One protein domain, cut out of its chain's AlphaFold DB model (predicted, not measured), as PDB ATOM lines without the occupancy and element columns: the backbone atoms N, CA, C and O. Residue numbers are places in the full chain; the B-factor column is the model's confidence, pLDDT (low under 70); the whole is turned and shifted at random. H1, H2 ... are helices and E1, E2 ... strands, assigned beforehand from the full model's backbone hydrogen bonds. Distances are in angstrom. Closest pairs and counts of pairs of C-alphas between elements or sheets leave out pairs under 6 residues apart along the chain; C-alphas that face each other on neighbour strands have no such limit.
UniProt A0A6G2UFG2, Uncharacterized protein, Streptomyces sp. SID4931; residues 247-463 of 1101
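Overview. This is residues 247 to 463 of the 1101 residues of an uncharacterized protein of Streptomyces sp. SID4931 (UniProt A0A6G2UFG2). An elongated body has at one end a four-stranded sheet, E1 E2 E4 E3, with H1 across one face and the small hairpin of E5 and E6 near the start of H1; H3 packs on H1, H2 and H8 in the middle, and H4 to H7 make the other end. Residues 444 to 457 lead back from H7 to H8, while residues 407 to 418 stick out as a loop. The printed part has 217 residues, with six named strands followed by eight named helices; the larger sheet is mixed, and so is the class, helices and strands, with under half of the residues in named elements. It is only just compact, close to loose, with a radius of gyration of the C-alphas of 20.3 A and spans of 68 by 40 by 34 A.

Arrangement. Start at E1, residues 247 to 251, a hairpin with E2, residues 257 to 262; N 250 and O 259 are within hydrogen-bond range at 2.9 A. E4, residues 294 to 298, is antiparallel to E2, with N 295 and O 258 at 2.8 A, and parallel to E3, residues 265 to 268, with N 267 and O 296 at 2.8 A. E5, residues 302 to 304, and E6, residues 308 to 310, form a hairpin, with N 304 and O 308 at 2.8 A. H1, residues 326 to 340, runs across the larger sheet at a height of 8.8 A, over E1, E2 and E4; the C-alphas of Val 257 and Ala 336 are its closest to E2, 6.4 A. H2, residues 348 to 357, is on it too: two layers, helices on one face of a sheet. The hub is H3, residues 359 to 369; it touches H1 at a steep tilt of 43 degrees, closest C-alphas Arg 334 and Ile 365, 6.3 A. It forms a helical hairpin with H2, closest C-alphas Thr 355 and Ala 362, 5.3 A, and touches H8, residues 458 to 463, closest C-alphas Asp 363 and Pro 458, 5.8 A. It only just touches H4, residues 383 to 386, with 3 pairs of C-alphas within 8 A. H4 touches H6, residues 421 to 431, closest C-alphas Thr 386 and Ala 430, 5.1 A. H5, residues 392 to 400, only just touches H6, about perpendicular at 76 degrees, with 3 pairs within 8 A. H7, residues 433 to 443, is close to H6 but not clearly touching. Each O i to N i+4 pair is within range in H2, H5 and H6, but 8 of 11 in H1, 6 of 7 in H3, 5 of 7 in H7 and 1 of 2 in H8; H4 is too short for one.

Along the chain. Find C-alpha 247 at (175.748, 91.395, -5.633), where E1 begins. E2 is 14.2 A long, H1 21.1 A, H3 15.0 A and H6 15.7 A. H8 ends at C-alpha 463, (168.904, 119.141, -18.160).

Size, cuts and confidence. The C-alphas farthest apart, Val 316 and Glu 442, are 70.0 A apart. The printed part has no cut; the long links are E3 to E4, E6 to H1, H3 to H4, H5 to H6 and H7 to H8. Mean pLDDT of the printed part is 81.7, and residues 278 to 287, 316 to 317, 379 and 401 to 418 are under 70.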
ATOM      1  N   GLY A 247     174.368  91.262  -5.154       90.31
ATOM      2  CA  GLY A 247     175.748  91.395  -5.633       90.31
ATOM      3  C   GLY A 247     176.734  91.709  -4.508       90.31
ATOM      4  O   GLY A 247     176.495  91.329  -3.356       90.31
ATOM      5  N   HIS A 248     177.843  92.373  -4.845       91.12
ATOM      6  CA  HIS A 248     178.805  92.850  -3.841       91.12
ATOM      7  C   HIS A 248     178.178  93.936  -2.953       91.12
ATOM      8  O   HIS A 248     177.424  94.782  -3.442       91.12
ATOM      9  N   ILE A 249     178.474  93.891  -1.650       93.50
ATOM     10  CA  ILE A 249     177.941  94.817  -0.642       93.50
ATOM     11  C   ILE A 249     179.094  95.504   0.082       93.50
ATOM     12  O   ILE A 249     179.918  94.832   0.700       93.50
ATOM     13  N   GLU A 250     179.088  96.835   0.082       94.00
ATOM     14  CA  GLU A 250     180.065  97.663   0.791       94.00
ATOM     15  C   GLU A 250     179.365  98.446   1.919       94.00
ATOM     16  O   GLU A 250     178.636  99.409   1.650       94.00
ATOM     17  N   PRO A 251     179.517  98.042   3.193       93.88
ATOM     18  CA  PRO A 251     178.919  98.755   4.315       93.88
ATOM     19  C   PRO A 251     179.644 100.078   4.587       93.88
ATOM     20  O   PRO A 251     180.869 100.170   4.526       93.88
ATOM     21  N   ASP A 252     178.897 101.111   4.967       93.69
ATOM     22  CA  ASP A 252     179.493 102.298   5.566       93.69
ATOM     23  C   ASP A 252     179.973 101.999   7.005       93.69
ATOM     24  O   ASP A 252     179.417 101.127   7.679       93.69
ATOM     25  N   PRO A 253     180.954 102.748   7.544       88.00
ATOM     26  CA  PRO A 253     181.489 102.507   8.886       88.00
ATOM     27  C   PRO A 253     180.456 102.568  10.022       88.00
ATOM     28  O   PRO A 253     180.740 102.112  11.129       88.00
ATOM     29  N   ARG A 254     179.285 103.181   9.801       85.94
ATOM     30  CA  ARG A 254     178.215 103.300  10.802       85.94
ATOM     31  C   ARG A 254     177.155 102.200  10.687       85.94
ATOM     32  O   ARG A 254     176.346 102.086  11.605       85.94
ATOM     33  N   GLY A 255     177.139 101.427   9.598       87.94
ATOM     34  CA  GLY A 255     176.092 100.448   9.291       87.94
ATOM     35  C   GLY A 255     174.724 101.077   8.984       87.94
ATOM     36  O   GLY A 255     173.688 100.412   9.072       87.94
ATOM     37  N   ASP A 256     174.681 102.372   8.680       91.50
ATOM     38  CA  ASP A 256     173.465 103.079   8.278       91.50
ATOM     39  C   ASP A 256     173.203 102.924   6.769       91.50
ATOM     40  O   ASP A 256     172.059 103.040   6.335       91.50
ATOM     41  N   VAL A 257     174.241 102.697   5.962       95.25
ATOM     42  CA  VAL A 257     174.160 102.551   4.505       95.25
ATOM     43  C   VAL A 257     174.976 101.340   4.072       95.25
ATOM     44  O   VAL A 257     176.115 101.165   4.490       95.25
ATOM     45  N   PHE A 258     174.402 100.522   3.200       95.25
ATOM     46  CA  PHE A 258     175.079  99.396   2.568       95.25
ATOM     47  C   PHE A 258     174.999  99.601   1.062       95.25
ATOM     48  O   PHE A 258     173.926  99.447   0.474       95.25
ATOM     49  N   TRP A 259     176.107  99.998   0.446       95.06
ATOM     50  CA  TRP A 259     176.181 100.121  -1.005       95.06
ATOM     51  C   TRP A 259     176.086  98.735  -1.623       95.06
ATOM     52  O   TRP A 259     176.637  97.776  -1.085       95.06
ATOM     53  N   CYS A 260     175.359  98.614  -2.722       93.31
ATOM     54  CA  CYS A 260     175.123  97.341  -3.381       93.31
ATOM     55  C   CYS A 260     175.260  97.482  -4.890       93.31
ATOM     56  O   CYS A 260     174.971  98.530  -5.461       93.31
ATOM     57  N   GLU A 261     175.709  96.413  -5.532       90.94
ATOM     58  CA  GLU A 261     175.903  96.363  -6.981       90.94
ATOM     59  C   GLU A 261     174.582  96.528  -7.746       90.94
ATOM     60  O   GLU A 261     174.529  97.206  -8.770       90.94
ATOM     61  N   ARG A 262     173.499  95.915  -7.247       89.12
ATOM     62  CA  ARG A 262     172.179  95.916  -7.891       89.12
ATOM     63  C   ARG A 262     171.056  96.047  -6.876       89.12
ATOM     64  O   ARG A 262     171.116  95.431  -5.813       89.12
ATOM     65  N   GLY A 263     169.992  96.753  -7.259       89.38
ATOM     66  CA  GLY A 263     168.803  96.963  -6.430       89.38
ATOM     67  C   GLY A 263     169.074  97.881  -5.239       89.38
ATOM     68  O   GLY A 263     170.055  98.618  -5.228       89.38
ATOM     69  N   GLY A 264     168.207  97.834  -4.233       91.69
ATOM     70  CA  GLY A 264     168.348  98.610  -3.004       91.69
ATOM     71  C   GLY A 264     167.060  98.662  -2.196       91.69
ATOM     72  O   GLY A 264     166.097  97.965  -2.524       91.69
ATOM     73  N   ALA A 265     167.067  99.408  -1.090       92.81
ATOM     74  CA  ALA A 265     165.920  99.485  -0.181       92.81
ATOM     75  C   ALA A 265     166.020 100.641   0.825       92.81
ATOM     76  O   ALA A 265     167.110 101.071   1.208       92.81
ATOM     77  N   VAL A 266     164.866 101.071   1.341       93.25
ATOM     78  CA  VAL A 266     164.776 101.938   2.524       93.25
ATOM     79  C   VAL A 266     164.341 101.108   3.723       93.25
ATOM     80  O   VAL A 266     163.328 100.410   3.679       93.25
ATOM     81  N   LEU A 267     165.098 101.204   4.810       92.94
ATOM     82  CA  LEU A 267     164.792 100.563   6.081       92.94
ATOM     83  C   LEU A 267     164.536 101.627   7.156       92.94
ATOM     84  O   LEU A 267     165.153 102.693   7.153       92.94
ATOM     85  N   VAL A 268     163.655 101.322   8.103       90.12
ATOM     86  CA  VAL A 268     163.521 102.046   9.373       90.12
ATOM     87  C   VAL A 268     163.807 101.049  10.481       90.12
ATOM     88  O   VAL A 268     163.108 100.043  10.606       90.12
ATOM     89  N   ASP A 269     164.878 101.313  11.228       86.69
ATOM     90  CA  ASP A 269     165.426 100.409  12.244       86.69
ATOM     91  C   ASP A 269     165.553  98.961  11.749       86.69
ATOM     92  O   ASP A 269     165.152  98.011  12.417       86.69
ATOM     93  N   GLY A 270     166.087  98.806  10.536       90.69
ATOM     94  CA  GLY A 270     166.366  97.497   9.954       90.69
ATOM     95  C   GLY A 270     165.214  96.839   9.201       90.69
ATOM     96  O   GLY A 270     165.434  95.870   8.470       90.69
ATOM     97  N   VAL A 271     164.005  97.388   9.321       90.50
ATOM     98  CA  VAL A 271     162.791  96.852   8.705       90.50
ATOM     99  C   VAL A 271     162.449  97.625   7.434       90.50
ATOM    100  O   VAL A 271     162.391  98.852   7.449       90.50
ATOM    101  N   HIS A 272     162.178  96.917   6.342       92.44
ATOM    102  CA  HIS A 272     161.851  97.499   5.046       92.44
ATOM    103  C   HIS A 272     160.552  98.309   5.071       92.44
ATOM    104  O   HIS A 272     159.512  97.878   5.592       92.44
ATOM    105  N   VAL A 273     160.623  99.494   4.472       90.31
ATOM    106  CA  VAL A 273     159.510 100.424   4.324       90.31
ATOM    107  C   VAL A 273     159.526 101.058   2.938       90.31
ATOM    108  O   VAL A 273     160.566 101.284   2.331       90.31
ATOM    109  N   GLN A 274     158.343 101.413   2.467       89.19
ATOM    110  CA  GLN A 274     158.130 102.189   1.261       89.19
ATOM    111  C   GLN A 274     158.132 103.666   1.647       89.19
ATOM    112  O   GLN A 274     157.299 104.108   2.439       89.19
ATOM    113  N   ALA A 275     159.074 104.430   1.108       85.94
ATOM    114  CA  ALA A 275     159.092 105.881   1.238       85.94
ATOM    115  C   ALA A 275     158.597 106.522  -0.064       85.94
ATOM    116  O   ALA A 275     158.717 105.934  -1.140       85.94
ATOM    117  N   SER A 276     158.043 107.727   0.038       82.25
ATOM    118  CA  SER A 276     157.556 108.493  -1.108       82.25
ATOM    119  C   SER A 276     158.126 109.903  -1.078       82.25
ATOM    120  O   SER A 276     158.330 110.469  -0.001       82.25
ATOM    121  N   TRP A 277     158.369 110.468  -2.258       73.50
ATOM    122  CA  TRP A 277     158.761 111.866  -2.395       73.50
ATOM    123  C   TRP A 277     157.608 112.787  -1.947       73.50
ATOM    124  O   TRP A 277     156.440 112.492  -2.234       73.50
ATOM    125  N   PRO A 278     157.893 113.905  -1.251       65.00
ATOM    126  CA  PRO A 278     156.872 114.882  -0.899       65.00
ATOM    127  C   PRO A 278     156.267 115.471  -2.181       65.00
ATOM    128  O   PRO A 278     156.984 115.982  -3.035       65.00
ATOM    129  N   THR A 279     154.945 115.402  -2.321       56.97
ATOM    130  CA  THR A 279     154.207 115.978  -3.457       56.97
ATOM    131  C   THR A 279     153.239 117.047  -2.969       56.97
ATOM    132  O   THR A 279     152.635 116.939  -1.899       56.97
ATOM    133  N   THR A 280     153.087 118.107  -3.758       44.34
ATOM    134  CA  THR A 280     152.091 119.161  -3.556       44.34
ATOM    135  C   THR A 280     150.733 118.697  -4.090       44.34
ATOM    136  O   THR A 280     150.327 119.072  -5.182       44.34
ATOM    137  N   GLY A 281     150.017 117.847  -3.347       40.84
ATOM    138  CA  GLY A 281     148.652 117.446  -3.716       40.84
ATOM    139  C   GLY A 281     148.204 116.092  -3.166       40.84
ATOM    140  O   GLY A 281     148.986 115.336  -2.596       40.84
ATOM    141  N   SER A 282     146.918 115.775  -3.342       35.59
ATOM    142  CA  SER A 282     146.270 114.545  -2.859       35.59
ATOM    143  C   SER A 282     146.704 113.257  -3.579       35.59
ATOM    144  O   SER A 282     146.334 112.173  -3.136       35.59
ATOM    145  N   GLU A 283     147.520 113.341  -4.635       43.38
ATOM    146  CA  GLU A 283     148.116 112.193  -5.349       43.38
ATOM    147  C   GLU A 283     149.413 111.669  -4.688       43.38
ATOM    148  O   GLU A 283     150.254 111.038  -5.329       43.38
ATOM    149  N   ALA A 284     149.565 111.884  -3.376       41.94
ATOM    150  CA  ALA A 284     150.748 111.565  -2.570       41.94
ATOM    151  C   ALA A 284     151.185 110.082  -2.528       41.94
ATOM    152  O   ALA A 284     152.114 109.737  -1.803       41.94
ATOM    153  N   GLN A 285     150.541 109.193  -3.286       43.56
ATOM    154  CA  GLN A 285     150.785 107.749  -3.254       43.56
ATOM    155  C   GLN A 285     151.591 107.205  -4.447       43.56
ATOM    156  O   GLN A 285     152.025 106.057  -4.378       43.56
ATOM    157  N   ASN A 286     151.861 107.994  -5.497       50.66
ATOM    158  CA  ASN A 286     152.418 107.437  -6.742       50.66
ATOM    159  C   ASN A 286     153.934 107.610  -6.960       50.66
ATOM    160  O   ASN A 286     154.472 106.978  -7.864       50.66
ATOM    161  N   HIS A 287     154.653 108.388  -6.146       66.31
ATOM    162  CA  HIS A 287     156.093 108.626  -6.350       66.31
ATOM    163  C   HIS A 287     156.937 107.969  -5.258       66.31
ATOM    164  O   HIS A 287     157.353 108.614  -4.295       66.31
ATOM    165  N   ARG A 288     157.142 106.657  -5.390       77.56
ATOM    166  CA  ARG A 288     157.988 105.858  -4.492       77.56
ATOM    167  C   ARG A 288     159.455 106.254  -4.672       77.56
ATOM    168  O   ARG A 288     159.862 106.566  -5.782       77.56
ATOM    169  N   ILE A 289     160.217 106.258  -3.581       80.56
ATOM    170  CA  ILE A 289     161.670 106.453  -3.621       80.56
ATOM    171  C   ILE A 289     162.314 105.096  -3.915       80.56
ATOM    172  O   ILE A 289     162.187 104.179  -3.098       80.56
ATOM    173  N   GLU A 290     163.018 104.974  -5.040       81.19
ATOM    174  CA  GLU A 290     163.709 103.739  -5.437       81.19
ATOM    175  C   GLU A 290     165.228 103.902  -5.353       81.19
ATOM    176  O   GLU A 290     165.894 104.321  -6.289       81.19
ATOM    177  N   ILE A 291     165.816 103.564  -4.206       83.25
ATOM    178  CA  ILE A 291     167.262 103.729  -4.012       83.25
ATOM    179  C   ILE A 291     168.005 102.563  -4.648       83.25
ATOM    180  O   ILE A 291     168.412 101.649  -3.947       83.25
ATOM    181  N   ASN A 292     168.211 102.580  -5.957       85.88
ATOM    182  CA  ASN A 292     169.120 101.621  -6.570       85.88
ATOM    183  C   ASN A 292     170.574 101.965  -6.212       85.88
ATOM    184  O   ASN A 292     170.945 103.132  -6.101       85.88
ATOM    185  N   GLY A 293     171.381 100.939  -5.958       89.94
ATOM    186  CA  GLY A 293     172.772 101.062  -5.536       89.94
ATOM    187  C   GLY A 293     172.986 101.120  -4.021       89.94
ATOM    188  O   GLY A 293     174.129 101.020  -3.577       89.94
ATOM    189  N   ALA A 294     171.939 101.235  -3.189       93.44
ATOM    190  CA  ALA A 294     172.111 101.244  -1.734       93.44
ATOM    191  C   ALA A 294     170.905 100.727  -0.933       93.44
ATOM    192  O   ALA A 294     169.743 100.965  -1.256       93.44
ATOM    193  N   VAL A 295     171.199 100.101   0.206       94.75
ATOM    194  CA  VAL A 295     170.248  99.886   1.300       94.75
ATOM    195  C   VAL A 295     170.503 100.940   2.368       94.75
ATOM    196  O   VAL A 295     171.588 100.988   2.944       94.75
ATOM    197  N   VAL A 296     169.510 101.784   2.650       94.88
ATOM    198  CA  VAL A 296     169.640 102.893   3.608       94.88
ATOM    199  C   VAL A 296     168.752 102.651   4.818       94.88
ATOM    200  O   VAL A 296     167.530 102.608   4.704       94.88
ATOM    201  N   ASN A 297     169.364 102.546   5.993       93.50
ATOM    202  CA  ASN A 297     168.692 102.341   7.266       93.50
ATOM    203  C   ASN A 297     168.559 103.651   8.058       93.50
ATOM    204  O   ASN A 297     169.527 104.226   8.560       93.50
ATOM    205  N   LEU A 298     167.324 104.121   8.212       91.62
ATOM    206  CA  LEU A 298     166.973 105.250   9.062       91.62
ATOM    207  C   LEU A 298     166.806 104.773  10.509       91.62
ATOM    208  O   LEU A 298     165.704 104.437  10.939       91.62
ATOM    209  N   ARG A 299     167.912 104.760  11.262       85.38
ATOM    210  CA  ARG A 299     167.910 104.370  12.678       85.38
ATOM    211  C   ARG A 299     167.415 105.486  13.599       85.38
ATOM    212  O   ARG A 299     167.967 106.594  13.594       85.38
ATOM    213  N   GLY A 300     166.444 105.165  14.451       80.75
ATOM    214  CA  GLY A 300     165.964 106.006  15.545       80.75
ATOM    215  C   GLY A 300     165.438 107.381  15.114       80.75
ATOM    216  O   GLY A 300     164.671 107.522  14.163       80.75
ATOM    217  N   VAL A 301     165.808 108.426  15.867       82.62
ATOM    218  CA  VAL A 301     165.367 109.799  15.580       82.62
ATOM    219  C   VAL A 301     166.110 110.391  14.385       82.62
ATOM    220  O   VAL A 301     167.340 110.464  14.352       82.62
ATOM    221  N   VAL A 302     165.345 110.907  13.431       85.56
ATOM    222  CA  VAL A 302     165.866 111.591  12.250       85.56
ATOM    223  C   VAL A 302     165.322 113.014  12.175       85.56
ATOM    224  O   VAL A 302     164.308 113.355  12.783       85.56
ATOM    225  N   GLN A 303     166.031 113.884  11.461       87.19
ATOM    226  CA  GLN A 303     165.614 115.271  11.279       87.19
ATOM    227  C   GLN A 303     164.524 115.344  10.199       87.19
ATOM    228  O   GLN A 303     164.845 115.343   9.012       87.19
ATOM    229  N   ILE A 304     163.260 115.443  10.611       85.56
ATOM    230  CA  ILE A 304     162.107 115.581   9.715       85.56
ATOM    231  C   ILE A 304     161.806 117.075   9.479       85.56
ATOM    232  O   ILE A 304     161.711 117.843  10.450       85.56
ATOM    233  N   PRO A 305     161.652 117.521   8.216       79.94
ATOM    234  CA  PRO A 305     161.230 118.885   7.898       79.94
ATOM    235  C   PRO A 305     159.933 119.275   8.629       79.94
ATOM    236  O   PRO A 305     158.987 118.496   8.704       79.94
ATOM    237  N   GLY A 306     159.902 120.461   9.244       82.81
ATOM    238  CA  GLY A 306     158.740 120.965   9.992       82.81
ATOM    239  C   GLY A 306     158.443 120.288  11.342       82.81
ATOM    240  O   GLY A 306     157.657 120.830  12.114       82.81
ATOM    241  N   LYS A 307     159.073 119.148  11.672       81.75
ATOM    242  CA  LYS A 307     158.823 118.393  12.923       81.75
ATOM    243  C   LYS A 307     160.037 118.250  13.846       81.75
ATOM    244  O   LYS A 307     159.887 117.798  14.977       81.75
ATOM    245  N   GLY A 308     161.233 118.636  13.401       86.88
ATOM    246  CA  GLY A 308     162.448 118.518  14.212       86.88
ATOM    247  C   GLY A 308     163.014 117.093  14.233       86.88
ATOM    248  O   GLY A 308     162.850 116.342  13.274       86.88
ATOM    249  N   LYS A 309     163.714 116.718  15.313       84.75
ATOM    250  CA  LYS A 309     164.255 115.360  15.495       84.75
ATOM    251  C   LYS A 309     163.181 114.437  16.065       84.75
ATOM    252  O   LYS A 309     162.876 114.518  17.252       84.75
ATOM    253  N   VAL A 310     162.629 113.563  15.232       84.12
ATOM    254  CA  VAL A 310     161.567 112.623  15.612       84.12
ATOM    255  C   VAL A 310     161.766 111.273  14.927       84.12
ATOM    256  O   VAL A 310     162.477 111.169  13.930       84.12
ATOM    257  N   VAL A 311     161.141 110.226  15.465       81.81
ATOM    258  CA  VAL A 311     161.061 108.919  14.795       81.81
ATOM    259  C   VAL A 311     160.029 109.010  13.663       81.81
ATOM    260  O   VAL A 311     158.909 109.474  13.945       81.81
ATOM    261  N   PRO A 312     160.355 108.567  12.429       84.81
ATOM    262  CA  PRO A 312     159.430 108.601  11.300       84.81
ATOM    263  C   PRO A 312     158.097 107.929  11.630       84.81
ATOM    264  O   PRO A 312     158.035 106.858  12.239       84.81
ATOM    265  N   ARG A 313     156.994 108.569  11.254       83.12
ATOM    266  CA  ARG A 313     155.661 107.985  11.366       83.12
ATOM    267  C   ARG A 313     155.442 107.009  10.215       83.12
ATOM    268  O   ARG A 313     155.587 107.386   9.057       83.12
ATOM    269  N   LEU A 314     155.037 105.787  10.543       82.31
ATOM    270  CA  LEU A 314     154.692 104.754   9.570       82.31
ATOM    271  C   LEU A 314     153.170 104.571   9.471       82.31
ATOM    272  O   LEU A 314     152.429 104.960  10.380       82.31
ATOM    273  N   SER A 315     152.716 103.972   8.370       78.44
ATOM    274  CA  SER A 315     151.351 103.471   8.171       78.44
ATOM    275  C   SER A 315     150.945 102.469   9.258       78.44
ATOM    276  O   SER A 315     151.801 101.926   9.956       78.44
ATOM    277  N   VAL A 316     149.650 102.154   9.357       69.62
ATOM    278  CA  VAL A 316     149.144 101.134  10.299       69.62
ATOM    279  C   VAL A 316     149.812  99.773  10.063       69.62
ATOM    280  O   VAL A 316     150.291  99.169  11.014       69.62
ATOM    281  N   GLU A 317     149.957  99.359   8.800       69.50
ATOM    282  CA  GLU A 317     150.666  98.131   8.383       69.50
ATOM    283  C   GLU A 317     152.200  98.233   8.513       69.50
ATOM    284  O   GLU A 317     152.934  97.306   8.183       69.50
ATOM    285  N   ARG A 318     152.710  99.406   8.912       76.06
ATOM    286  CA  ARG A 318     154.137  99.766   8.997       76.06
ATOM    287  C   ARG A 318     154.950  99.584   7.715       76.06
ATOM    288  O   ARG A 318     156.159  99.760   7.750       76.06
ATOM    289  N   ALA A 319     154.303  99.297   6.592       81.38
ATOM    290  CA  ALA A 319     154.944  99.117   5.302       81.38
ATOM    291  C   ALA A 319     155.283 100.434   4.593       81.38
ATOM    292  O   ALA A 319     156.131 100.406   3.713       81.38
ATOM    293  N   GLN A 320     154.676 101.567   4.965       86.25
ATOM    294  CA  GLN A 320     154.896 102.865   4.320       86.25
ATOM    295  C   GLN A 320     155.298 103.952   5.326       86.25
ATOM    296  O   GLN A 320     154.764 104.015   6.434       86.25
ATOM    297  N   VAL A 321     156.204 104.845   4.925       87.19
ATOM    298  CA  VAL A 321     156.570 106.056   5.669       87.19
ATOM    299  C   VAL A 321     155.596 107.190   5.334       87.19
ATOM    300  O   VAL A 321     155.378 107.506   4.171       87.19
ATOM    301  N   LEU A 322     155.009 107.809   6.360       84.62
ATOM    302  CA  LEU A 322     154.026 108.898   6.242       84.62
ATOM    303  C   LEU A 322     154.622 110.299   6.447       84.62
ATOM    304  O   LEU A 322     153.899 111.290   6.339       84.62
ATOM    305  N   ASP A 323     155.884 110.383   6.863       85.56
ATOM    306  CA  ASP A 323     156.624 111.636   7.020       85.56
ATOM    307  C   ASP A 323     157.596 111.827   5.849       85.56
ATOM    308  O   ASP A 323     158.086 110.854   5.282       85.56
ATOM    309  N   ASP A 324     157.930 113.078   5.524       86.12
ATOM    310  CA  ASP A 324     158.969 113.371   4.533       86.12
ATOM    311  C   ASP A 324     160.358 113.005   5.084       86.12
ATOM    312  O   ASP A 324     160.946 113.717   5.908       86.12
ATOM    313  N   VAL A 325     160.877 111.866   4.623       87.50
ATOM    314  CA  VAL A 325     162.200 111.335   4.980       87.50
ATOM    315  C   VAL A 325     163.273 111.617   3.928       87.50
ATOM    316  O   VAL A 325     164.398 111.140   4.060       87.50
ATOM    317  N   THR A 326     162.990 112.456   2.934       85.75
ATOM    318  CA  THR A 326     163.925 112.778   1.848       85.75
ATOM    319  C   THR A 326     165.234 113.367   2.374       85.75
ATOM    320  O   THR A 326     166.328 112.868   2.112       85.75
ATOM    321  N   LYS A 327     165.138 114.419   3.198       87.25
ATOM    322  CA  LYS A 327     166.305 115.091   3.786       87.25
ATOM    323  C   LYS A 327     167.158 114.164   4.664       87.25
ATOM    324  O   LYS A 327     168.384 114.188   4.518       87.25
ATOM    325  N   PRO A 328     166.603 113.385   5.613       90.56
ATOM    326  CA  PRO A 328     167.424 112.472   6.398       90.56
ATOM    327  C   PRO A 328     168.039 111.357   5.548       90.56
ATOM    328  O   PRO A 328     169.199 111.034   5.789       90.56
ATOM    329  N   LEU A 329     167.336 110.846   4.538       90.88
ATOM    330  CA  LEU A 329     167.854 109.849   3.602       90.88
ATOM    331  C   LEU A 329     169.084 110.365   2.833       90.88
ATOM    332  O   LEU A 329     170.163 109.783   2.926       90.88
ATOM    333  N   VAL A 330     168.952 111.518   2.170       89.62
ATOM    334  CA  VAL A 330     170.041 112.186   1.433       89.62
ATOM    335  C   VAL A 330     171.250 112.454   2.334       89.62
ATOM    336  O   VAL A 330     172.392 112.241   1.939       89.62
ATOM    337  N   ASN A 331     171.019 112.868   3.584       90.69
ATOM    338  CA  ASN A 331     172.102 113.103   4.540       90.69
ATOM    339  C   ASN A 331     172.841 111.823   4.963       90.69
ATOM    340  O   ASN A 331     174.018 111.912   5.315       90.69
ATOM    341  N   ARG A 332     172.174 110.658   4.983       92.44
ATOM    342  CA  ARG A 332     172.837 109.370   5.252       92.44
ATOM    343  C   ARG A 332     173.725 108.981   4.083       92.44
ATOM    344  O   ARG A 332     174.908 108.749   4.306       92.44
ATOM    345  N   LEU A 333     173.183 109.029   2.867       93.00
ATOM    346  CA  LEU A 333     173.923 108.747   1.637       93.00
ATOM    347  C   LEU A 333     175.169 109.628   1.530       93.00
ATOM    348  O   LEU A 333     176.272 109.100   1.456       93.00
ATOM    349  N   ARG A 334     175.015 110.953   1.674       92.19
ATOM    350  CA  ARG A 334     176.124 111.926   1.686       92.19
ATOM    351  C   ARG A 334     177.260 111.531   2.635       92.19
ATOM    352  O   ARG A 334     178.424 111.581   2.265       92.19
ATOM    353  N   ARG A 335     176.936 111.136   3.871       91.25
ATOM    354  CA  ARG A 335     177.948 110.755   4.875       91.25
ATOM    355  C   ARG A 335     178.608 109.409   4.585       91.25
ATOM    356  O   ARG A 335     179.719 109.192   5.056       91.25
ATOM    357  N   ALA A 336     177.920 108.529   3.866       93.62
ATOM    358  CA  ALA A 336     178.391 107.196   3.525       93.62
ATOM    359  C   ALA A 336     179.251 107.165   2.251       93.62
ATOM    360  O   ALA A 336     179.936 106.175   2.029       93.62
ATOM    361  N   VAL A 337     179.267 108.229   1.434       93.06
ATOM    362  CA  VAL A 337     180.047 108.272   0.176       93.06
ATOM    363  C   VAL A 337     181.530 107.954   0.395       93.06
ATOM    364  O   VAL A 337     182.155 107.336  -0.458       93.06
ATOM    365  N   GLY A 338     182.092 108.302   1.557       90.81
ATOM    366  CA  GLY A 338     183.489 108.004   1.878       90.81
ATOM    367  C   GLY A 338     183.858 106.515   1.805       90.81
ATOM    368  O   GLY A 338     185.006 106.220   1.493       90.81
ATOM    369  N   SER A 339     182.920 105.585   2.036       92.06
ATOM    370  CA  SER A 339     183.192 104.142   1.909       92.06
ATOM    371  C   SER A 339     183.177 103.628   0.468       92.06
ATOM    372  O   SER A 339     183.693 102.546   0.217       92.06
ATOM    373  N   LEU A 340     182.644 104.396  -0.491       90.12
ATOM    374  CA  LEU A 340     182.718 104.051  -1.917       90.12
ATOM    375  C   LEU A 340     184.103 104.315  -2.514       90.12
ATOM    376  O   LEU A 340     184.442 103.748  -3.549       90.12
ATOM    377  N   ILE A 341     184.904 105.190  -1.898       90.06
ATOM    378  CA  ILE A 341     186.208 105.583  -2.436       90.06
ATOM    379  C   ILE A 341     187.148 104.373  -2.404       90.06
ATOM    380  O   ILE A 341     187.543 103.912  -1.336       90.06
ATOM    381  N   GLY A 342     187.519 103.878  -3.587       85.06
ATOM    382  CA  GLY A 342     188.350 102.682  -3.749       85.06
ATOM    383  C   GLY A 342     187.578 101.356  -3.724       85.06
ATOM    384  O   GLY A 342     188.198 100.307  -3.881       85.06
ATOM    385  N   SER A 343     186.251 101.383  -3.561       89.56
ATOM    386  CA  SER A 343     185.408 100.188  -3.674       89.56
ATOM    387  C   SER A 343     185.238  99.781  -5.139       89.56
ATOM    388  O   SER A 343     185.060 100.634  -6.009       89.56
ATOM    389  N   SER A 344     185.205  98.474  -5.411       89.19
ATOM    390  CA  SER A 344     184.929  97.921  -6.744       89.19
ATOM    391  C   SER A 344     183.523  98.240  -7.267       89.19
ATOM    392  O   SER A 344     183.274  98.047  -8.451       89.19
ATOM    393  N   LEU A 345     182.618  98.743  -6.415       91.00
ATOM    394  CA  LEU A 345     181.283  99.194  -6.822       91.00
ATOM    395  C   LEU A 345     181.300 100.505  -7.609       91.00
ATOM    396  O   LEU A 345     180.373 100.752  -8.371       91.00
ATOM    397  N   LEU A 346     182.304 101.365  -7.409       91.12
ATOM    398  CA  LEU A 346     182.329 102.706  -7.996       91.12
ATOM    399  C   LEU A 346     182.809 102.672  -9.460       91.12
ATOM    400  O   LEU A 346     183.881 103.182  -9.789       91.12
ATOM    401  N   THR A 347     182.012 102.041 -10.319       89.31
ATOM    402  CA  THR A 347     182.203 101.971 -11.777       89.31
ATOM    403  C   THR A 347     181.296 102.965 -12.502       89.31
ATOM    404  O   THR A 347     180.306 103.457 -11.944       89.31
ATOM    405  N   GLU A 348     181.605 103.250 -13.768       85.94
ATOM    406  CA  GLU A 348     180.761 104.087 -14.623       85.94
ATOM    407  C   GLU A 348     179.363 103.468 -14.801       85.94
ATOM    408  O   GLU A 348     178.353 104.155 -14.637       85.94
ATOM    409  N   GLU A 349     179.287 102.153 -15.040       86.06
ATOM    410  CA  GLU A 349     178.025 101.413 -15.197       86.06
ATOM    411  C   GLU A 349     177.142 101.497 -13.945       86.06
ATOM    412  O   GLU A 349     175.930 101.710 -14.039       86.06
ATOM    413  N   TRP A 350     177.739 101.383 -12.755       89.94
ATOM    414  CA  TRP A 350     177.000 101.480 -11.500       89.94
ATOM    415  C   TRP A 350     176.380 102.872 -11.319       89.94
ATOM    416  O   TRP A 350     175.184 102.981 -11.043       89.94
ATOM    417  N   LEU A 351     177.138 103.949 -11.562       89.38
ATOM    418  CA  LEU A 351     176.609 105.319 -11.497       89.38
ATOM    419  C   LEU A 351     175.563 105.611 -12.583       89.38
ATOM    420  O   LEU A 351     174.596 106.332 -12.315       89.38
ATOM    421  N   LEU A 352     175.723 105.053 -13.789       85.88
ATOM    422  CA  LEU A 352     174.733 105.157 -14.867       85.88
ATOM    423  C   LEU A 352     173.396 104.541 -14.443       85.88
ATOM    424  O   LEU A 352     172.351 105.174 -14.611       85.88
ATOM    425  N   ASN A 353     173.426 103.356 -13.827       84.88
ATOM    426  CA  ASN A 353     172.226 102.672 -13.342       84.88
ATOM    427  C   ASN A 353     171.491 103.492 -12.270       84.88
ATOM    428  O   ASN A 353     170.272 103.643 -12.337       84.88
ATOM    429  N   ILE A 354     172.215 104.095 -11.321       87.94
ATOM    430  CA  ILE A 354     171.604 104.979 -10.311       87.94
ATOM    431  C   ILE A 354     171.028 106.234 -10.971       87.94
ATOM    432  O   ILE A 354     169.918 106.650 -10.649       87.94
ATOM    433  N   THR A 355     171.758 106.827 -11.919       86.31
ATOM    434  CA  THR A 355     171.328 108.035 -12.638       86.31
ATOM    435  C   THR A 355     170.049 107.806 -13.442       86.31
ATOM    436  O   THR A 355     169.220 108.711 -13.556       86.31
ATOM    437  N   HIS A 356     169.878 106.606 -14.002       79.31
ATOM    438  CA  HIS A 356     168.674 106.240 -14.738       79.31
ATOM    439  C   HIS A 356     167.425 106.281 -13.855       79.31
ATOM    440  O   HIS A 356     166.415 106.881 -14.240       79.31
ATOM    441  N   GLU A 357     167.527 105.664 -12.684       79.12
ATOM    442  CA  GLU A 357     166.401 105.404 -11.790       79.12
ATOM    443  C   GLU A 357     166.116 106.613 -10.888       79.12
ATOM    444  O   GLU A 357     165.005 107.140 -10.887       79.12
ATOM    445  N   GLU A 358     167.137 107.132 -10.197       84.50
ATOM    446  CA  GLU A 358     167.022 108.252  -9.253       84.50
ATOM    447  C   GLU A 358     168.173 109.266  -9.426       84.50
ATOM    448  O   GLU A 358     169.127 109.309  -8.635       84.50
ATOM    449  N   PRO A 359     168.096 110.162 -10.430       85.75
ATOM    450  CA  PRO A 359     169.167 111.118 -10.716       85.75
ATOM    451  C   PRO A 359     169.412 112.132  -9.593       85.75
ATOM    452  O   PRO A 359     170.540 112.586  -9.410       85.75
ATOM    453  N   ALA A 360     168.388 112.453  -8.796       84.81
ATOM    454  CA  ALA A 360     168.535 113.316  -7.624       84.81
ATOM    455  C   ALA A 360     169.473 112.702  -6.570       84.81
ATOM    456  O   ALA A 360     170.240 113.412  -5.918       84.81
ATOM    457  N   ILE A 361     169.433 111.375  -6.410       87.50
ATOM    458  CA  ILE A 361     170.332 110.641  -5.516       87.50
ATOM    459  C   ILE A 361     171.733 110.559  -6.130       87.50
ATOM    460  O   ILE A 361     172.716 110.811  -5.430       87.50
ATOM    461  N   ALA A 362     171.830 110.276  -7.433       91.06
ATOM    462  CA  ALA A 362     173.107 110.237  -8.142       91.06
ATOM    463  C   ALA A 362     173.870 111.572  -8.040       91.06
ATOM    464  O   ALA A 362     175.067 111.573  -7.754       91.06
ATOM    465  N   ASP A 363     173.185 112.714  -8.173       91.38
ATOM    466  CA  ASP A 363     173.789 114.040  -7.998       91.38
ATOM    467  C   ASP A 363     174.405 114.226  -6.612       91.38
ATOM    468  O   ASP A 363     175.487 114.802  -6.490       91.38
ATOM    469  N   VAL A 364     173.721 113.761  -5.561       90.38
ATOM    470  CA  VAL A 364     174.222 113.848  -4.182       90.38
ATOM    471  C   VAL A 364     175.505 113.038  -4.047       90.38
ATOM    472  O   VAL A 364     176.476 113.547  -3.494       90.38
ATOM    473  N   ILE A 365     175.518 111.806  -4.563       92.50
ATOM    474  CA  ILE A 365     176.686 110.919  -4.507       92.50
ATOM    475  C   ILE A 365     177.860 111.557  -5.259       92.50
ATOM    476  O   ILE A 365     178.933 111.742  -4.688       92.50
ATOM    477  N   VAL A 366     177.642 111.967  -6.510       94.00
ATOM    478  CA  VAL A 366     178.686 112.550  -7.364       94.00
ATOM    479  C   VAL A 366     179.201 113.870  -6.795       94.00
ATOM    480  O   VAL A 366     180.410 114.082  -6.769       94.00
ATOM    481  N   SER A 367     178.327 114.731  -6.265       92.06
ATOM    482  CA  SER A 367     178.747 115.999  -5.650       92.06
ATOM    483  C   SER A 367     179.759 115.777  -4.523       92.06
ATOM    484  O   SER A 367     180.774 116.466  -4.480       92.06
ATOM    485  N   GLU A 368     179.540 114.784  -3.657       92.94
ATOM    486  CA  GLU A 368     180.478 114.446  -2.575       92.94
ATOM    487  C   GLU A 368     181.768 113.788  -3.091       92.94
ATOM    488  O   GLU A 368     182.863 114.085  -2.600       92.94
ATOM    489  N   LEU A 369     181.671 112.946  -4.125       92.75
ATOM    490  CA  LEU A 369     182.843 112.351  -4.775       92.75
ATOM    491  C   LEU A 369     183.743 113.424  -5.413       92.75
ATOM    492  O   LEU A 369     184.963 113.327  -5.311       92.75
ATOM    493  N   THR A 370     183.171 114.491  -5.985       92.44
ATOM    494  CA  THR A 370     183.928 115.582  -6.642       92.44
ATOM    495  C   THR A 370     184.676 116.514  -5.679       92.44
ATOM    496  O   THR A 370     185.458 117.372  -6.106       92.44
ATOM    497  N   VAL A 371     184.411 116.404  -4.376       88.75
ATOM    498  CA  VAL A 371     185.132 117.129  -3.315       88.75
ATOM    499  C   VAL A 371     186.224 116.245  -2.691       88.75
ATOM    500  O   VAL A 371     187.084 116.738  -1.964       88.75
ATOM    501  N   SER A 372     186.234 114.954  -3.024       85.56
ATOM    502  CA  SER A 372     187.172 113.947  -2.524       85.56
ATOM    503  C   SER A 372     188.220 113.575  -3.585       85.56
ATOM    504  O   SER A 372     188.114 113.957  -4.748       85.56
ATOM    505  N   SER A 373     189.232 112.780  -3.222       82.75
ATOM    506  CA  SER A 373     190.220 112.217  -4.164       82.75
ATOM    507  C   SER A 373     189.697 110.973  -4.905       82.75
ATOM    508  O   SER A 373     190.442 110.018  -5.134       82.75
ATOM    509  N   ALA A 374     188.396 110.940  -5.203       87.38
ATOM    510  CA  ALA A 374     187.731 109.782  -5.785       87.38
ATOM    511  C   ALA A 374     188.076 109.612  -7.271       87.38
ATOM    512  O   ALA A 374     188.195 110.593  -8.012       87.38
ATOM    513  N   HIS A 375     188.198 108.354  -7.686       88.69
ATOM    514  CA  HIS A 375     188.379 107.939  -9.073       88.69
ATOM    515  C   HIS A 375     187.377 106.826  -9.376       88.69
ATOM    516  O   HIS A 375     187.056 106.038  -8.483       88.69
ATOM    517  N   LEU A 376     186.905 106.768 -10.619       84.06
ATOM    518  CA  LEU A 376     186.169 105.605 -11.113       84.06
ATOM    519  C   LEU A 376     187.143 104.430 -11.268       84.06
ATOM    520  O   LEU A 376     188.280 104.624 -11.709       84.06
ATOM    521  N   THR A 377     186.735 103.234 -10.846       75.75
ATOM    522  CA  THR A 377     187.639 102.075 -10.740       75.75
ATOM    523  C   THR A 377     188.013 101.447 -12.080       75.75
ATOM    524  O   THR A 377     189.086 100.860 -12.195       75.75
ATOM    525  N   ASP A 378     187.153 101.589 -13.082       74.38
ATOM    526  CA  ASP A 378     187.320 101.110 -14.453       74.38
ATOM    527  C   ASP A 378     188.219 102.025 -15.297       74.38
ATOM    528  O   ASP A 378     189.033 101.540 -16.078       74.38
ATOM    529  N   GLU A 379     188.123 103.339 -15.099       66.56
ATOM    530  CA  GLU A 379     188.680 104.318 -16.042       66.56
ATOM    531  C   GLU A 379     189.776 105.229 -15.437       66.56
ATOM    532  O   GLU A 379     190.425 105.986 -16.151       66.56
ATOM    533  N   GLN A 380     190.018 105.164 -14.118       70.12
ATOM    534  CA  GLN A 380     191.058 105.920 -13.387       70.12
ATOM    535  C   GLN A 380     191.017 107.459 -13.538       70.12
ATOM    536  O   GLN A 380     192.011 108.135 -13.265       70.12
ATOM    537  N   TYR A 381     189.878 108.058 -13.904       77.25
ATOM    538  CA  TYR A 381     189.757 109.520 -14.013       77.25
ATOM    539  C   TYR A 381     189.422 110.203 -12.675       77.25
ATOM    540  O   TYR A 381     188.562 109.717 -11.932       77.25
ATOM    541  N   PRO A 382     190.042 111.362 -12.364       87.69
ATOM    542  CA  PRO A 382     189.798 112.084 -11.119       87.69
ATOM    543  C   PRO A 382     188.438 112.788 -11.145       87.69
ATOM    544  O   PRO A 382     188.260 113.823 -11.799       87.69
ATOM    545  N   MET A 383     187.492 112.298 -10.337       90.94
ATOM    546  CA  MET A 383     186.131 112.849 -10.251       90.94
ATOM    547  C   MET A 383     186.102 114.308  -9.774       90.94
ATOM    548  O   MET A 383     185.141 115.028 -10.032       90.94
ATOM    549  N   ALA A 384     187.161 114.782  -9.114       90.50
ATOM    550  CA  ALA A 384     187.310 116.185  -8.732       90.50
ATOM    551  C   ALA A 384     187.421 117.149  -9.928       90.50
ATOM    552  O   ALA A 384     187.156 118.339  -9.761       90.50
ATOM    553  N   ARG A 385     187.813 116.653 -11.111       89.75
ATOM    554  CA  ARG A 385     187.902 117.425 -12.360       89.75
ATOM    555  C   ARG A 385     186.785 117.049 -13.328       89.75
ATOM    556  O   ARG A 385     186.110 117.930 -13.850       89.75
ATOM    557  N   THR A 386     186.580 115.754 -13.556       91.00
ATOM    558  CA  THR A 386     185.603 115.257 -14.534       91.00
ATOM    559  C   THR A 386     184.184 115.290 -13.976       91.00
ATOM    560  O   THR A 386     183.253 115.716 -14.665       91.00
ATOM    561  N   GLY A 387     184.013 114.916 -12.709       93.38
ATOM    562  CA  GLY A 387     182.714 114.562 -12.152       93.38
ATOM    563  C   GLY A 387     182.157 113.317 -12.837       93.38
ATOM    564  O   GLY A 387     182.911 112.403 -13.160       93.38
ATOM    565  N   PHE A 388     180.849 113.284 -13.071       91.56
ATOM    566  CA  PHE A 388     180.197 112.214 -13.820       91.56
ATOM    567  C   PHE A 388     179.119 112.783 -14.744       91.56
ATOM    568  O   PHE A 388     178.190 113.458 -14.296       91.56
ATOM    569  N   PHE A 389     179.254 112.502 -16.039       88.38
ATOM    570  CA  PHE A 389     178.323 112.915 -17.082       88.38
ATOM    571  C   PHE A 389     177.979 111.685 -17.939       88.38
ATOM    572  O   PHE A 389     178.873 111.172 -18.606       88.38
ATOM    573  N   PRO A 390     176.720 111.200 -17.944       80.81
ATOM    574  CA  PRO A 390     176.308 109.965 -18.629       80.81
ATOM    575  C   PRO A 390     176.682 109.791 -20.115       80.81
ATOM    576  O   PRO A 390     176.592 108.675 -20.613       80.81
ATOM    577  N   GLY A 391     177.093 110.851 -20.821       73.94
ATOM    578  CA  GLY A 391     177.584 110.798 -22.210       73.94
ATOM    579  C   GLY A 391     179.111 110.818 -22.366       73.94
ATOM    580  O   GLY A 391     179.612 110.804 -23.487       73.94
ATOM    581  N   ASP A 392     179.877 110.872 -21.273       82.38
ATOM    582  CA  ASP A 392     181.337 110.940 -21.360       82.38
ATOM    583  C   ASP A 392     181.956 109.657 -21.923       82.38
ATOM    584  O   ASP A 392     183.018 109.736 -22.528       82.38
ATOM    585  N   ALA A 393     181.327 108.490 -21.744       76.38
ATOM    586  CA  ALA A 393     181.824 107.232 -22.301       76.38
ATOM    587  C   ALA A 393     181.964 107.308 -23.831       76.38
ATOM    588  O   ALA A 393     183.007 106.958 -24.383       76.38
ATOM    589  N   ASP A 394     180.948 107.851 -24.509       71.75
ATOM    590  CA  ASP A 394     180.959 108.045 -25.961       71.75
ATOM    591  C   ASP A 394     182.002 109.091 -26.373       71.75
ATOM    592  O   ASP A 394     182.716 108.900 -27.356       71.75
ATOM    593  N   LEU A 395     182.150 110.164 -25.588       78.31
ATOM    594  CA  LEU A 395     183.159 111.201 -25.802       78.31
ATOM    595  C   LEU A 395     184.584 110.647 -25.680       78.31
ATOM    596  O   LEU A 395     185.424 110.902 -26.545       78.31
ATOM    597  N   ARG A 396     184.862 109.872 -24.625       79.62
ATOM    598  CA  ARG A 396     186.162 109.225 -24.402       79.62
ATOM    599  C   ARG A 396     186.445 108.197 -25.481       79.62
ATOM    600  O   ARG A 396     187.567 108.141 -25.975       79.62
ATOM    601  N   ALA A 397     185.449 107.419 -25.893       73.38
ATOM    602  CA  ALA A 397     185.622 106.467 -26.977       73.38
ATOM    603  C   ALA A 397     185.824 107.168 -28.332       73.38
ATOM    604  O   ALA A 397     186.665 106.752 -29.121       73.38
ATOM    605  N   ALA A 398     185.143 108.286 -28.596       71.06
ATOM    606  CA  ALA A 398     185.429 109.126 -29.757       71.06
ATOM    607  C   ALA A 398     186.853 109.713 -29.711       71.06
ATOM    608  O   ALA A 398     187.491 109.856 -30.748       71.06
ATOM    609  N   TRP A 399     187.382 110.012 -28.528       78.88
ATOM    610  CA  TRP A 399     188.741 110.532 -28.376       78.88
ATOM    611  C   TRP A 399     189.818 109.450 -28.557       78.88
ATOM    612  O   TRP A 399     190.746 109.617 -29.338       78.88
ATOM    613  N   THR A 400     189.653 108.311 -27.879       74.56
ATOM    614  CA  THR A 400     190.659 107.238 -27.767       74.56
ATOM    615  C   THR A 400     190.582 106.179 -28.860       74.56
ATOM    616  O   THR A 400     191.584 105.530 -29.165       74.56
ATOM    617  N   ALA A 401     189.402 105.938 -29.435       60.47
ATOM    618  CA  ALA A 401     189.206 104.769 -30.272       60.47
ATOM    619  C   ALA A 401     189.572 105.006 -31.740       60.47
ATOM    620  O   ALA A 401     189.147 105.980 -32.360       60.47
ATOM    621  N   ALA A 402     190.229 104.000 -32.324       48.84
ATOM    622  CA  ALA A 402     190.203 103.722 -33.762       48.84
ATOM    623  C   ALA A 402     188.830 103.173 -34.233       48.84
ATOM    624  O   ALA A 402     188.568 103.113 -35.435       48.84
ATOM    625  N   THR A 403     187.943 102.793 -33.295       38.97
ATOM    626  CA  THR A 403     186.638 102.153 -33.548       38.97
ATOM    627  C   THR A 403     185.612 102.563 -32.473       38.97
ATOM    628  O   THR A 403     185.819 102.216 -31.312       38.97
ATOM    629  N   PRO A 404     184.503 103.263 -32.784       40.31
ATOM    630  CA  PRO A 404     183.489 103.613 -31.781       40.31
ATOM    631  C   PRO A 404     182.846 102.375 -31.118       40.31
ATOM    632  O   PRO A 404     182.757 101.310 -31.743       40.31
ATOM    633  N   PRO A 405     182.370 102.490 -29.863       39.91
ATOM    634  CA  PRO A 405     181.707 101.405 -29.167       39.91
ATOM    635  C   PRO A 405     180.279 101.250 -29.716       39.91
ATOM    636  O   PRO A 405     179.543 102.216 -29.866       39.91
ATOM    637  N   ARG A 406     179.893  99.995 -29.981       40.22
ATOM    638  CA  ARG A 406     178.589  99.516 -30.494       40.22
ATOM    639  C   ARG A 406     178.251  99.825 -31.966       40.22
ATOM    640  O   ARG A 406     178.373 100.929 -32.476       40.22
ATOM    641  N   ARG A 407     177.717  98.794 -32.644       36.66
ATOM    642  CA  ARG A 407     176.998  98.906 -33.926       36.66
ATOM    643  C   ARG A 407     175.718  99.714 -33.702       36.66
ATOM    644  O   ARG A 407     174.685  99.147 -33.358       36.66
ATOM    645  N   ILE A 408     175.808 101.023 -33.876       42.41
ATOM    646  CA  ILE A 408     174.655 101.917 -33.969       42.41
ATOM    647  C   ILE A 408     174.012 101.684 -35.345       42.41
ATOM    648  O   ILE A 408     174.715 101.607 -36.357       42.41
ATOM    649  N   THR A 409     172.695 101.480 -35.393       36.62
ATOM    650  CA  THR A 409     172.004 101.224 -36.664       36.62
ATOM    651  C   THR A 409     171.868 102.522 -37.472       36.62
ATOM    652  O   THR A 409     171.800 103.594 -36.879       36.62
ATOM    653  N   PRO A 410     171.780 102.479 -38.820       33.41
ATOM    654  CA  PRO A 410     171.664 103.688 -39.652       33.41
ATOM    655  C   PRO A 410     170.492 104.612 -39.275       33.41
ATOM    656  O   PRO A 410     170.521 105.800 -39.569       33.41
ATOM    657  N   ASN A 411     169.470 104.073 -38.602       32.50
ATOM    658  CA  ASN A 411     168.272 104.804 -38.192       32.50
ATOM    659  C   ASN A 411     168.463 105.642 -36.909       32.50
ATOM    660  O   ASN A 411     167.654 106.525 -36.635       32.50
ATOM    661  N   ASP A 412     169.524 105.391 -36.135       37.75
ATOM    662  CA  ASP A 412     169.845 106.138 -34.909       37.75
ATOM    663  C   ASP A 412     170.609 107.448 -35.204       37.75
ATOM    664  O   ASP A 412     170.626 108.363 -34.386       37.75
ATOM    665  N   TYR A 413     171.212 107.570 -36.393       37.88
ATOM    666  CA  TYR A 413     172.097 108.686 -36.760       37.88
ATOM    667  C   TYR A 413     171.386 109.965 -37.200       37.88
ATOM    668  O   TYR A 413     171.988 111.033 -37.175       37.88
ATOM    669  N   MET A 414     170.098 109.902 -37.539       30.69
ATOM    670  CA  MET A 414     169.312 111.112 -37.819       30.69
ATOM    671  C   MET A 414     169.053 111.960 -36.556       30.69
ATOM    672  O   MET A 414     168.351 112.961 -36.649       30.69
ATOM    673  N   LYS A 415     169.576 111.551 -35.384       38.25
ATOM    674  CA  LYS A 415     169.173 112.039 -34.054       38.25
ATOM    675  C   LYS A 415     170.323 112.278 -33.059       38.25
ATOM    676  O   LYS A 415     170.087 112.398 -31.861       38.25
ATOM    677  N   ALA A 416     171.577 112.345 -33.506       42.66
ATOM    678  CA  ALA A 416     172.678 112.717 -32.617       42.66
ATOM    679  C   ALA A 416     172.779 114.246 -32.534       42.66
ATOM    680  O   ALA A 416     173.506 114.877 -33.301       42.66
ATOM    681  N   SER A 417     172.040 114.878 -31.624       48.34
ATOM    682  CA  SER A 417     172.351 116.276 -31.321       48.34
ATOM    683  C   SER A 417     173.739 116.371 -30.703       48.34
ATOM    684  O   SER A 417     174.131 115.539 -29.889       48.34
ATOM    685  N   ARG A 418     174.483 117.404 -31.074       64.56
ATOM    686  CA  ARG A 418     175.812 117.662 -30.526       64.56
ATOM    687  C   ARG A 418     175.707 118.593 -29.324       64.56
ATOM    688  O   ARG A 418     174.813 119.442 -29.265       64.56
ATOM    689  N   LEU A 419     176.626 118.445 -28.372       74.88
ATOM    690  CA  LEU A 419     176.750 119.411 -27.284       74.88
ATOM    691  C   LEU A 419     177.106 120.794 -27.867       74.88
ATOM    692  O   LEU A 419     177.866 120.875 -28.833       74.88
ATOM    693  N   PRO A 420     176.614 121.898 -27.275       82.94
ATOM    694  CA  PRO A 420     177.131 123.231 -27.566       82.94
ATOM    695  C   PRO A 420     178.661 123.279 -27.444       82.94
ATOM    696  O   PRO A 420     179.229 122.637 -26.560       82.94
ATOM    697  N   GLU A 421     179.325 124.078 -28.282       86.94
ATOM    698  CA  GLU A 421     180.793 124.079 -28.419       86.94
ATOM    699  C   GLU A 421     181.539 124.267 -27.090       86.94
ATOM    700  O   GLU A 421     182.536 123.593 -26.833       86.94
ATOM    701  N   HIS A 422     181.040 125.140 -26.207       91.12
ATOM    702  CA  HIS A 422     181.641 125.369 -24.890       91.12
ATOM    703  C   HIS A 422     181.468 124.187 -23.934       91.12
ATOM    704  O   HIS A 422     182.331 123.960 -23.089       91.12
ATOM    705  N   LEU A 423     180.380 123.420 -24.060       90.75
ATOM    706  CA  LEU A 423     180.146 122.217 -23.259       90.75
ATOM    707  C   LEU A 423     180.960 121.033 -23.782       90.75
ATOM    708  O   LEU A 423     181.515 120.295 -22.971       90.75
ATOM    709  N   ALA A 424     181.103 120.894 -25.103       88.38
ATOM    710  CA  ALA A 424     182.022 119.924 -25.693       88.38
ATOM    711  C   ALA A 424     183.464 120.205 -25.235       88.38
ATOM    712  O   ALA A 424     184.105 119.336 -24.640       88.38
ATOM    713  N   LEU A 425     183.944 121.448 -25.393       92.38
ATOM    714  CA  LEU A 425     185.275 121.859 -24.933       92.38
ATOM    715  C   LEU A 425     185.455 121.647 -23.422       92.38
ATOM    716  O   LEU A 425     186.511 121.195 -22.990       92.38
ATOM    717  N   TRP A 426     184.423 121.920 -22.617       93.50
ATOM    718  CA  TRP A 426     184.430 121.647 -21.178       93.50
ATOM    719  C   TRP A 426     184.650 120.165 -20.864       93.50
ATOM    720  O   TRP A 426     185.499 119.853 -20.026       93.50
ATOM    721  N   ARG A 427     183.923 119.253 -21.525       92.31
ATOM    722  CA  ARG A 427     184.074 117.810 -21.285       92.31
ATOM    723  C   ARG A 427     185.430 117.292 -21.770       92.31
ATOM    724  O   ARG A 427     186.120 116.633 -20.993       92.31
ATOM    725  N   TYR A 428     185.867 117.652 -22.980       91.00
ATOM    726  CA  TYR A 428     187.181 117.248 -23.498       91.00
ATOM    727  C   TYR A 428     188.335 117.788 -22.642       91.00
ATOM    728  O   TYR A 428     189.219 117.025 -22.266       91.00
ATOM    729  N   ALA A 429     188.307 119.063 -22.237       92.69
ATOM    730  CA  ALA A 429     189.342 119.639 -21.371       92.69
ATOM    731  C   ALA A 429     189.316 119.083 -19.931       92.69
ATOM    732  O   ALA A 429     190.313 119.177 -19.203       92.69
ATOM    733  N   ALA A 430     188.187 118.521 -19.484       92.31
ATOM    734  CA  ALA A 430     188.097 117.844 -18.195       92.31
ATOM    735  C   ALA A 430     188.811 116.485 -18.210       92.31
ATOM    736  O   ALA A 430     189.513 116.187 -17.242       92.31
ATOM    737  N   HIS A 431     188.671 115.713 -19.291       89.06
ATOM    738  CA  HIS A 431     189.273 114.381 -19.441       89.06
ATOM    739  C   HIS A 431     190.706 114.414 -19.987       89.06
ATOM    740  O   HIS A 431     191.576 113.735 -19.448       89.06
ATOM    741  N   PHE A 432     190.973 115.243 -21.000       90.88
ATOM    742  CA  PHE A 432     192.205 115.214 -21.803       90.88
ATOM    743  C   PHE A 432     192.893 116.593 -21.910       90.88
ATOM    744  O   PHE A 432     193.142 117.080 -23.012       90.88
ATOM    745  N   PRO A 433     193.212 117.277 -20.794       92.00
ATOM    746  CA  PRO A 433     193.682 118.665 -20.835       92.00
ATOM    747  C   PRO A 433     194.927 118.908 -21.696       92.00
ATOM    748  O   PRO A 433     194.948 119.869 -22.460       92.00
ATOM    749  N   ALA A 434     195.943 118.048 -21.591       91.75
ATOM    750  CA  ALA A 434     197.198 118.202 -22.330       91.75
ATOM    751  C   ALA A 434     197.032 117.915 -23.833       91.75
ATOM    752  O   ALA A 434     197.604 118.597 -24.681       91.75
ATOM    753  N   GLU A 435     196.213 116.922 -24.181       92.06
ATOM    754  CA  GLU A 435     195.955 116.541 -25.573       92.06
ATOM    755  C   GLU A 435     195.083 117.584 -26.278       92.06
ATOM    756  O   GLU A 435     195.355 117.935 -27.424       92.06
ATOM    757  N   VAL A 436     194.092 118.150 -25.577       93.56
ATOM    758  CA  VAL A 436     193.301 119.288 -26.070       93.56
ATOM    759  C   VAL A 436     194.190 120.510 -26.291       93.56
ATOM    760  O   VAL A 436     194.072 121.160 -27.327       93.56
ATOM    761  N   ALA A 437     195.102 120.810 -25.360       93.75
ATOM    762  CA  ALA A 437     196.057 121.904 -25.524       93.75
ATOM    763  C   ALA A 437     196.962 121.693 -26.749       93.75
ATOM    764  O   ALA A 437     197.163 122.622 -27.526       93.75
ATOM    765  N   THR A 438     197.428 120.459 -26.962       94.19
ATOM    766  CA  THR A 438     198.248 120.084 -28.124       94.19
ATOM    767  C   THR A 438     197.478 120.229 -29.441       94.19
ATOM    768  O   THR A 438     198.017 120.757 -30.406       94.19
ATOM    769  N   ALA A 439     196.213 119.801 -29.491       92.62
ATOM    770  CA  ALA A 439     195.384 119.914 -30.693       92.62
ATOM    771  C   ALA A 439     195.019 121.374 -31.030       92.62
ATOM    772  O   ALA A 439     194.879 121.722 -32.203       92.62
ATOM    773  N   LEU A 440     194.854 122.232 -30.016       93.69
ATOM    774  CA  LEU A 440     194.593 123.661 -30.206       93.69
ATOM    775  C   LEU A 440     195.854 124.450 -30.587       93.69
ATOM    776  O   LEU A 440     195.733 125.430 -31.317       93.69
ATOM    777  N   ASP A 441     197.031 124.022 -30.125       94.06
ATOM    778  CA  ASP A 441     198.337 124.632 -30.411       94.06
ATOM    779  C   ASP A 441     198.331 126.160 -30.187       94.06
ATOM    780  O   ASP A 441     198.061 126.611 -29.070       94.06
ATOM    781  N   GLU A 442     198.552 126.979 -31.222       91.06
ATOM    782  CA  GLU A 442     198.515 128.447 -31.126       91.06
ATOM    783  C   GLU A 442     197.146 129.008 -30.693       91.06
ATOM    784  O   GLU A 442     197.076 130.099 -30.122       91.06
ATOM    785  N   LEU A 443     196.054 128.263 -30.913       91.69
ATOM    786  CA  LEU A 443     194.698 128.646 -30.502       91.69
ATOM    787  C   LEU A 443     194.425 128.346 -29.017       91.69
ATOM    788  O   LEU A 443     193.352 128.687 -28.514       91.69
ATOM    789  N   CYS A 444     195.341 127.664 -28.318       92.38
ATOM    790  CA  CYS A 444     195.125 127.195 -26.953       92.38
ATOM    791  C   CYS A 444     194.978 128.370 -25.964       92.38
ATOM    792  O   CYS A 444     195.906 129.169 -25.792       92.38
ATOM    793  N   PRO A 445     193.839 128.488 -25.255       90.81
ATOM    794  CA  PRO A 445     193.656 129.536 -24.262       90.81
ATOM    795  C   PRO A 445     194.616 129.404 -23.075       90.81
ATOM    796  O   PRO A 445     194.847 128.314 -22.543       90.81
ATOM    797  N   ALA A 446     195.107 130.542 -22.579       87.38
ATOM    798  CA  ALA A 446     195.983 130.570 -21.413       87.38
ATOM    799  C   ALA A 446     195.326 129.894 -20.191       87.38
ATOM    800  O   ALA A 446     194.219 130.247 -19.776       87.38
ATOM    801  N   GLY A 447     196.037 128.935 -19.590       84.62
ATOM    802  CA  GLY A 447     195.599 128.242 -18.375       84.62
ATOM    803  C   GLY A 447     194.589 127.110 -18.586       84.62
ATOM    804  O   GLY A 447     194.020 126.650 -17.599       84.62
ATOM    805  N   LEU A 448     194.365 126.632 -19.819       90.62
ATOM    806  CA  LEU A 448     193.431 125.531 -20.099       90.62
ATOM    807  C   LEU A 448     193.712 124.273 -19.261       90.62
ATOM    808  O   LEU A 448     192.803 123.694 -18.662       90.62
ATOM    809  N   GLU A 449     194.980 123.885 -19.150       88.12
ATOM    810  CA  GLU A 449     195.385 122.690 -18.407       88.12
ATOM    811  C   GLU A 449     195.181 122.829 -16.892       88.12
ATOM    812  O   GLU A 449     194.766 121.881 -16.219       88.12
ATOM    813  N   THR A 450     195.417 124.024 -16.349       88.12
ATOM    814  CA  THR A 450     195.392 124.305 -14.904       88.12
ATOM    815  C   THR A 450     194.053 124.859 -14.412       88.12
ATOM    816  O   THR A 450     193.866 125.037 -13.204       88.12
ATOM    817  N   ALA A 451     193.105 125.109 -15.319       88.25
ATOM    818  CA  ALA A 451     191.792 125.646 -14.996       88.25
ATOM    819  C   ALA A 451     191.017 124.734 -14.033       88.25
ATOM    820  O   ALA A 451     190.905 123.520 -14.221       88.25
ATOM    821  N   ARG A 452     190.406 125.343 -13.010       90.69
ATOM    822  CA  ARG A 452     189.457 124.668 -12.116       90.69
ATOM    823  C   ARG A 452     188.085 124.606 -12.780       90.69
ATOM    824  O   ARG A 452     187.238 125.470 -12.561       90.69
ATOM    825  N   LEU A 453     187.894 123.597 -13.621       92.62
ATOM    826  CA  LEU A 453     186.620 123.341 -14.293       92.62
ATOM    827  C   LEU A 453     185.540 122.934 -13.283       92.62
ATOM    828  O   LEU A 453     185.837 122.338 -12.245       92.62
ATOM    829  N   LEU A 454     184.283 123.254 -13.590       93.88
ATOM    830  CA  LEU A 454     183.139 122.740 -12.841       93.88
ATOM    831  C   LEU A 454     183.021 121.227 -13.098       93.88
ATOM    832  O   LEU A 454     182.891 120.843 -14.259       93.88
ATOM    833  N   PRO A 455     183.051 120.347 -12.086       93.94
ATOM    834  CA  PRO A 455     182.833 118.922 -12.317       93.94
ATOM    835  C   PRO A 455     181.385 118.657 -12.712       93.94
ATOM    836  O   PRO A 455     180.467 119.299 -12.195       93.94
ATOM    837  N   ALA A 456     181.165 117.715 -13.626       92.75
ATOM    838  CA  ALA A 456     179.807 117.369 -14.009       92.75
ATOM    839  C   ALA A 456     179.093 116.605 -12.891       92.75
ATOM    840  O   ALA A 456     179.682 115.753 -12.227       92.75
ATOM    841  N   VAL A 457     177.807 116.884 -12.727       92.81
ATOM    842  CA  VAL A 457     176.884 116.018 -11.997       92.81
ATOM    843  C   VAL A 457     175.906 115.393 -12.997       92.81
ATOM    844  O   VAL A 457     175.633 116.016 -14.031       92.81
ATOM    845  N   PRO A 458     175.372 114.191 -12.727       89.94
ATOM    846  CA  PRO A 458     174.531 113.471 -13.682       89.94
ATOM    847  C   PRO A 458     173.327 114.277 -14.195       89.94
ATOM    848  O   PRO A 458     172.963 114.173 -15.368       89.94
ATOM    849  N   SER A 459     172.749 115.148 -13.365       87.00
ATOM    850  CA  SER A 459     171.676 116.060 -13.776       87.00
ATOM    851  C   SER A 459     172.043 117.049 -14.878       87.00
ATOM    852  O   SER A 459     171.144 117.474 -15.600       87.00
ATOM    853  N   HIS A 460     173.320 117.402 -15.063       88.00
ATOM    854  CA  HIS A 460     173.724 118.254 -16.185       88.00
ATOM    855  C   HIS A 460     173.348 117.608 -17.523       88.00
ATOM    856  O   HIS A 460     172.840 118.298 -18.398       88.00
ATOM    857  N   ALA A 461     173.517 116.289 -17.671       81.38
ATOM    858  CA  ALA A 461     173.132 115.596 -18.901       81.38
ATOM    859  C   ALA A 461     171.607 115.588 -19.103       81.38
ATOM    860  O   ALA A 461     171.111 115.862 -20.194       81.38
ATOM    861  N   LEU A 462     170.857 115.339 -18.025       77.94
ATOM    862  CA  LEU A 462     169.391 115.346 -18.027       77.94
ATOM    863  C   LEU A 462     168.800 116.682 -18.467       77.94
ATOM    864  O   LEU A 462     167.891 116.716 -19.293       77.94
ATOM    865  N   ILE A 463     169.328 117.765 -17.902       78.62
ATOM    866  CA  ILE A 463     168.904 119.141 -18.160       78.62
ATOM    867  C   ILE A 463     169.050 119.505 -19.639       78.62
ATOM    868  O   ILE A 463     168.206 120.205 -20.192       78.62
TER     869      ILE A 463